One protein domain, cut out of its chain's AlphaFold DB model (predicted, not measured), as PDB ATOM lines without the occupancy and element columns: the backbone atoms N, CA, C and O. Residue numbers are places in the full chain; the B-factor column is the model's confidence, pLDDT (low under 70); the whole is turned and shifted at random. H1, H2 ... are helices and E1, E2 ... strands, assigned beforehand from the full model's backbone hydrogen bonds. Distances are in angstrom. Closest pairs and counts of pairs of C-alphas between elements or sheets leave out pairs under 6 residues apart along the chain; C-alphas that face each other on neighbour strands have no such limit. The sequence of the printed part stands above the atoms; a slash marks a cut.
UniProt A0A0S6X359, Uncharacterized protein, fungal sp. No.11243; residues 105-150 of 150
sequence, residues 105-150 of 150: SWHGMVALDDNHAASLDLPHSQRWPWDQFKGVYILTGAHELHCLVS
ATOM      1  N   SER A 105     301.625 188.532 271.587       71.00
ATOM      2  CA  SER A 105     302.925 189.029 272.064       71.00
ATOM      3  C   SER A 105     302.931 190.510 272.462       71.00
ATOM      4  O   SER A 105     303.689 190.917 273.342       71.00
ATOM      5  N   TRP A 106     302.057 191.332 271.876       73.69
ATOM      6  CA  TRP A 106     301.963 192.755 272.203       73.69
ATOM      7  C   TRP A 106     301.197 193.056 273.500       73.69
ATOM      8  O   TRP A 106     301.425 194.113 274.083       73.69
ATOM      9  N   HIS A 107     300.335 192.157 273.990       77.50
ATOM     10  CA  HIS A 107     299.625 192.346 275.266       77.50
ATOM     11  C   HIS A 107     300.540 192.131 276.485       77.50
ATOM     12  O   HIS A 107     300.236 192.585 277.589       77.50
ATOM     13  N   GLY A 108     301.698 191.494 276.281       78.50
ATOM     14  CA  GLY A 108     302.713 191.260 277.306       78.50
ATOM     15  C   GLY A 108     303.747 192.374 277.461       78.50
ATOM     16  O   GLY A 108     304.630 192.238 278.303       78.50
ATOM     17  N   MET A 109     303.682 193.457 276.682       85.44
ATOM     18  CA  MET A 109     304.702 194.512 276.679       85.44
ATOM     19  C   MET A 109     304.116 195.862 277.086       85.44
ATOM     20  O   MET A 109     303.088 196.293 276.572       85.44
ATOM     21  N   VAL A 110     304.801 196.568 277.984       89.44
ATOM     22  CA  VAL A 110     304.416 197.916 278.417       89.44
ATOM     23  C   VAL A 110     305.587 198.884 278.314       89.44
ATOM     24  O   VAL A 110     306.733 198.540 278.604       89.44
ATOM     25  N   ALA A 111     305.290 200.116 277.907       93.56
ATOM     26  CA  ALA A 111     306.243 201.216 277.906       93.56
ATOM     27  C   ALA A 111     306.104 201.996 279.220       93.56
ATOM     28  O   ALA A 111     305.089 202.662 279.432       93.56
ATOM     29  N   LEU A 112     307.105 201.922 280.099       93.88
ATOM     30  CA  LEU A 112     307.100 202.659 281.368       93.88
ATOM     31  C   LEU A 112     308.038 203.858 281.290       93.88
ATOM     32  O   LEU A 112     309.150 203.731 280.783       93.88
ATOM     33  N   ASP A 113     307.592 204.996 281.823       96.19
ATOM     34  CA  ASP A 113     308.434 206.180 282.023       96.19
ATOM     35  C   ASP A 113     309.587 205.873 282.983       96.19
ATOM     36  O   ASP A 113     309.399 205.157 283.971       96.19
ATOM     37  N   ASP A 114     310.760 206.445 282.721       93.38
ATOM     38  CA  ASP A 114     311.961 206.237 283.534       93.38
ATOM     39  C   ASP A 114     311.746 206.591 285.010       93.38
ATOM     40  O   ASP A 114     312.200 205.863 285.894       93.38
ATOM     41  N   ASN A 115     311.003 207.664 285.301       94.69
ATOM     42  CA  ASN A 115     310.736 208.066 286.682       94.69
ATOM     43  C   ASN A 115     309.811 207.065 287.375       94.69
ATOM     44  O   ASN A 115     310.003 206.731 288.547       94.69
ATOM     45  N   HIS A 116     308.812 206.559 286.648       93.94
ATOM     46  CA  HIS A 116     307.900 205.556 287.180       93.94
ATOM     47  C   HIS A 116     308.620 204.226 287.419       93.94
ATOM     48  O   HIS A 116     308.502 203.650 288.500       93.94
ATOM     49  N   ALA A 117     309.435 203.776 286.466       92.56
ATOM     50  CA  ALA A 117     310.249 202.577 286.618       92.56
ATOM     51  C   ALA A 117     311.224 202.684 287.804       92.56
ATOM     52  O   ALA A 117     311.308 201.760 288.614       92.56
ATOM     53  N   ALA A 118     311.890 203.832 287.965       90.81
ATOM     54  CA  ALA A 118     312.771 204.094 289.100       90.81
ATOM     55  C   ALA A 118     312.019 204.079 290.440       90.81
ATOM     56  O   ALA A 118     312.537 203.553 291.424       90.81
ATOM     57  N   SER A 119     310.781 204.588 290.483       91.81
ATOM     58  CA  SER A 119     309.946 204.549 291.696       91.81
ATOM     59  C   SER A 119     309.588 203.125 292.143       91.81
ATOM     60  O   SER A 119     309.345 202.889 293.325       91.81
ATOM     61  N   LEU A 120     309.593 202.175 291.205       88.25
ATOM     62  CA  LEU A 120     309.356 200.749 291.434       88.25
ATOM     63  C   LEU A 120     310.663 199.946 291.592       88.25
ATOM     64  O   LEU A 120     310.626 198.716 291.628       88.25
ATOM     65  N   ASP A 121     311.813 200.629 291.661       87.50
ATOM     66  CA  ASP A 121     313.167 200.054 291.685       87.50
ATOM     67  C   ASP A 121     313.464 199.094 290.513       87.50
ATOM     68  O   ASP A 121     314.301 198.185 290.592       87.50
ATOM     69  N   LEU A 122     312.790 199.301 289.380       87.12
ATOM     70  CA  LEU A 122     313.025 198.513 288.179       87.12
ATOM     71  C   LEU A 122     314.354 198.930 287.522       87.12
ATOM     72  O   LEU A 122     314.700 200.116 287.499       87.12
ATOM     73  N   PRO A 123     315.140 197.977 286.993       87.56
ATOM     74  CA  PRO A 123     316.313 198.306 286.195       87.56
ATOM     75  C   PRO A 123     315.891 198.976 284.882       87.56
ATOM     76  O   PRO A 123     314.876 198.602 284.301       87.56
ATOM     77  N   HIS A 124     316.710 199.909 284.385       87.62
ATOM     78  CA  HIS A 124     316.492 200.503 283.066       87.62
ATOM     79  C   HIS A 124     316.468 199.415 281.996       87.62
ATOM     80  O   HIS A 124     317.408 198.624 281.876       87.62
ATOM     81  N   SER A 125     315.398 199.404 281.216       90.38
ATOM     82  CA  SER A 125     315.229 198.484 280.105       90.38
ATOM     83  C   SER A 125     315.606 199.128 278.769       90.38
ATOM     84  O   SER A 125     316.049 200.279 278.698       90.38
ATOM     85  N   GLN A 126     315.477 198.358 277.687       91.31
ATOM     86  CA  GLN A 126     315.698 198.863 276.337       91.31
ATOM     87  C   GLN A 126     314.752 200.031 276.038       91.31
ATOM     88  O   GLN A 126     313.579 199.997 276.404       91.31
ATOM     89  N   ARG A 127     315.258 201.059 275.349       93.81
ATOM     90  CA  ARG A 127     314.466 202.235 274.976       93.81
ATOM     91  C   ARG A 127     313.320 201.875 274.045       93.81
ATOM     92  O   ARG A 127     313.490 201.082 273.118       93.81
ATOM     93  N   TRP A 128     312.176 202.510 274.277       92.94
ATOM     94  CA  TRP A 128     311.053 202.427 273.361       92.94
ATOM     95  C   TRP A 128     311.439 203.072 272.016       92.94
ATOM     96  O   TRP A 128     312.046 204.148 272.025       92.94
ATOM     97  N   PRO A 129     311.120 202.471 270.849       90.25
ATOM     98  CA  PRO A 129     311.758 202.869 269.587       90.25
ATOM     99  C   PRO A 129     311.547 204.338 269.187       90.25
ATOM    100  O   PRO A 129     312.408 204.926 268.538       90.25
ATOM    101  N   TRP A 130     310.432 204.944 269.600       92.19
ATOM    102  CA  TRP A 130     310.084 206.341 269.303       92.19
ATOM    103  C   TRP A 130     309.911 207.232 270.545       92.19
ATOM    104  O   TRP A 130     309.546 208.394 270.403       92.19
ATOM    105  N   ASP A 131     310.174 206.721 271.752       93.00
ATOM    106  CA  ASP A 131     310.077 207.493 272.998       93.00
ATOM    107  C   ASP A 131     311.281 207.189 273.898       93.00
ATOM    108  O   ASP A 131     311.358 206.153 274.556       93.00
ATOM    109  N   GLN A 132     312.250 208.105 273.905       92.25
ATOM    110  CA  GLN A 132     313.521 207.922 274.611       92.25
ATOM    111  C   GLN A 132     313.390 208.027 276.138       92.25
ATOM    112  O   GLN A 132     314.325 207.652 276.843       92.25
ATOM    113  N   PHE A 133     312.250 208.503 276.648       94.38
ATOM    114  CA  PHE A 133     311.979 208.617 278.086       94.38
ATOM    115  C   PHE A 133     311.272 207.387 278.655       94.38
ATOM    116  O   PHE A 133     310.999 207.328 279.855       94.38
ATOM    117  N   LYS A 134     310.979 206.400 277.799       95.56
ATOM    118  CA  LYS A 134     310.341 205.150 278.195       95.56
ATOM    119  C   LYS A 134     311.230 203.948 277.924       95.56
ATOM    120  O   LYS A 134     311.943 203.871 276.918       95.56
ATOM    121  N   GLY A 135     311.153 202.986 278.832       93.81
ATOM    122  CA  GLY A 135     311.716 201.652 278.678       93.81
ATOM    123  C   GLY A 135     310.643 200.628 278.300       93.81
ATOM    124  O   GLY A 135     309.494 200.740 278.726       93.81
ATOM    125  N   VAL A 136     311.020 199.617 277.517       92.31
ATOM    126  CA  VAL A 136     310.204 198.436 277.194       92.31
ATOM    127  C   VAL A 136     310.274 197.447 278.360       92.31
ATOM    128  O   VAL A 136     311.363 197.001 278.714       92.31
ATOM    129  N   TYR A 137     309.146 197.072 278.953       89.06
ATOM    130  CA  TYR A 137     309.075 196.044 279.996       89.06
ATOM    131  C   TYR A 137     308.141 194.919 279.561       89.06
ATOM    132  O   TYR A 137     307.046 195.178 279.071       89.06
ATOM    133  N   ILE A 138     308.577 193.674 279.754       86.12
ATOM    134  CA  ILE A 138     307.812 192.475 279.401       86.12
ATOM    135  C   ILE A 138     307.195 191.908 280.682       86.12
ATOM    136  O   ILE A 138     307.906 191.590 281.636       86.12
ATOM    137  N   LEU A 139     305.869 191.815 280.710       78.94
ATOM    138  CA  LEU A 139     305.060 191.349 281.835       78.94
ATOM    139  C   LEU A 139     304.804 189.841 281.778       78.94
ATOM    140  O   LEU A 139     304.701 189.193 282.821       78.94
ATOM    141  N   THR A 140     304.708 189.274 280.575       70.06
ATOM    142  CA  THR A 140     304.378 187.863 280.363       70.06
ATOM    143  C   THR A 140     305.346 187.245 279.355       70.06
ATOM    144  O   THR A 140     305.497 187.717 278.238       70.06
ATOM    145  N   GLY A 141     306.041 186.181 279.768       64.06
ATOM    146  CA  GLY A 141     306.939 185.407 278.898       64.06
ATOM    147  C   GLY A 141     306.389 184.031 278.519       64.06
ATOM    148  O   GLY A 141     307.077 183.270 277.853       64.06
ATOM    149  N   ALA A 142     305.187 183.663 278.975       63.53
ATOM    150  CA  ALA A 142     304.699 182.287 278.870       63.53
ATOM    151  C   ALA A 142     304.491 181.836 277.413       63.53
ATOM    152  O   ALA A 142     304.949 180.757 277.046       63.53
ATOM    153  N   HIS A 143     303.865 182.673 276.580       61.09
ATOM    154  CA  HIS A 143     303.644 182.364 275.166       61.09
ATOM    155  C   HIS A 143     304.958 182.417 274.361       61.09
ATOM    156  O   HIS A 143     305.240 181.516 273.576       61.09
ATOM    157  N   GLU A 144     305.834 183.392 274.639       62.28
ATOM    158  CA  GLU A 144     307.134 183.499 273.956       62.28
ATOM    159  C   GLU A 144     308.098 182.348 274.293       62.28
ATOM    160  O   GLU A 144     308.859 181.902 273.438       62.28
ATOM    161  N   LEU A 145     308.056 181.826 275.524       63.75
ATOM    162  CA  LEU A 145     308.905 180.710 275.948       63.75
ATOM    163  C   LEU A 145     308.406 179.353 275.436       63.75
ATOM    164  O   LEU A 145     309.227 178.469 275.195       63.75
ATOM    165  N   HIS A 146     307.093 179.170 275.257       63.28
ATOM    166  CA  HIS A 146     306.540 177.921 274.723       63.28
ATOM    167  C   HIS A 146     306.909 177.720 273.243       63.28
ATOM    168  O   HIS A 146     307.248 176.609 272.844       63.28
ATOM    169  N   CYS A 147     306.943 178.795 272.447       62.41
ATOM    170  CA  CYS A 147     307.298 178.735 271.024       62.41
ATOM    171  C   CYS A 147     308.790 178.470 270.739       62.41
ATOM    172  O   CYS A 147     309.140 178.194 269.596       62.41
ATOM    173  N   LEU A 148     309.679 178.543 271.740       54.19
ATOM    174  CA  LEU A 148     311.109 178.239 271.569       54.19
ATOM    175  C   LEU A 148     311.415 176.734 271.517       54.19
ATOM    176  O   LEU A 148     312.517 176.353 271.125       54.19
ATOM    177  N   VAL A 149     310.462 175.884 271.903       50.94
ATOM    178  CA  VAL A 149     310.575 174.425 271.803       50.94
ATOM    179  C   VAL A 149     309.489 173.933 270.851       50.94
ATOM    180  O   VAL A 149     308.435 173.469 271.280       50.94
ATOM    181  N   SER A 150     309.741 174.084 269.551       41.16
ATOM    182  CA  SER A 150     308.995 173.397 268.489       41.16
ATOM    183  C   SER A 150     309.754 172.169 268.015       41.16
ATOM    184  O   SER A 150     310.953 172.353 267.688       41.16
TER     185      SER A 150
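This is residues 105 to 150 of the 150 residues of an uncharacterized protein of fungal sp. No.11243 (UniProt A0A0S6X359). A narrow ribbon of two antiparallel strands, E1 and E2, makes the body; the short helix H1 follows directly at one end of it, and a tail with the short helix H2 extends beyond the other end, its residues 145 to 150 sticking out free. A long loop, residues 120 to 130, leads from H1 back to E2, and E2 itself bends sharply at residue 134. The printed part has 46 residues, with two named strands and two named helices in the order E1, H1, E2, H2, and its class is mixed, helices and strands. It is loose, with a radius of gyration of the C-alphas of 12.3 A, and elongated, spanning 39 by 23 by 15 A.

After residues 105 to 108, E1 takes residues 109 to 113 and is 13.4 A long from first to last C-alpha, beginning at C-alpha 109 at (304.702, 194.512, 276.679). H1 takes residues 114 to 119 and is 8.6 A long. E2, the longest strand, takes residues 131 to 138, is 16.5 A long and ends at C-alpha 138 at (307.812, 192.475, 279.401). H2 takes residues 142 to 146, is 6.3 A long and ends at C-alpha 146 at (306.540, 177.921, 274.723).

E1 and E2 are antiparallel neighbours, with 140 degrees between their N-to-C directions. The C-alphas that face each other include Met 109 and Ile 138, 4.6 A apart, and Asp 113 and Lys 134, 4.4 A apart. Across the pair, N 137 and O 110 are within hydrogen-bond range at 2.8 A, and so are N 135 and O 112 at 2.9 A. E2 bends by 68 degrees at residue 134. H1 and E2 have 3 pairs of C-alphas within 8 A, and their closest C-alphas are those of Asp 114 and Lys 134, 5.7 A apart. H2 is apart from E1 and from H1. In H1 and H2 every O i to N i+4 pair is within hydrogen-bond range.

The two C-alphas farthest apart are those of Asn 115 in H1 and Ser 150, the chain's last residue, at 39.2 A. The C-alphas of the first and last printed residues, Ser 105 and Ser 150, are 17.1 A apart. The links E1 to H1 and E2 to H2 are tight, and the link H1 to E2, with 11 residues, is long. The printed part has no cut. Its mean pLDDT is 82.1, and residues 141 to 150 are under 70; the mean is 63 in H2 and 92 in both E1 and E2.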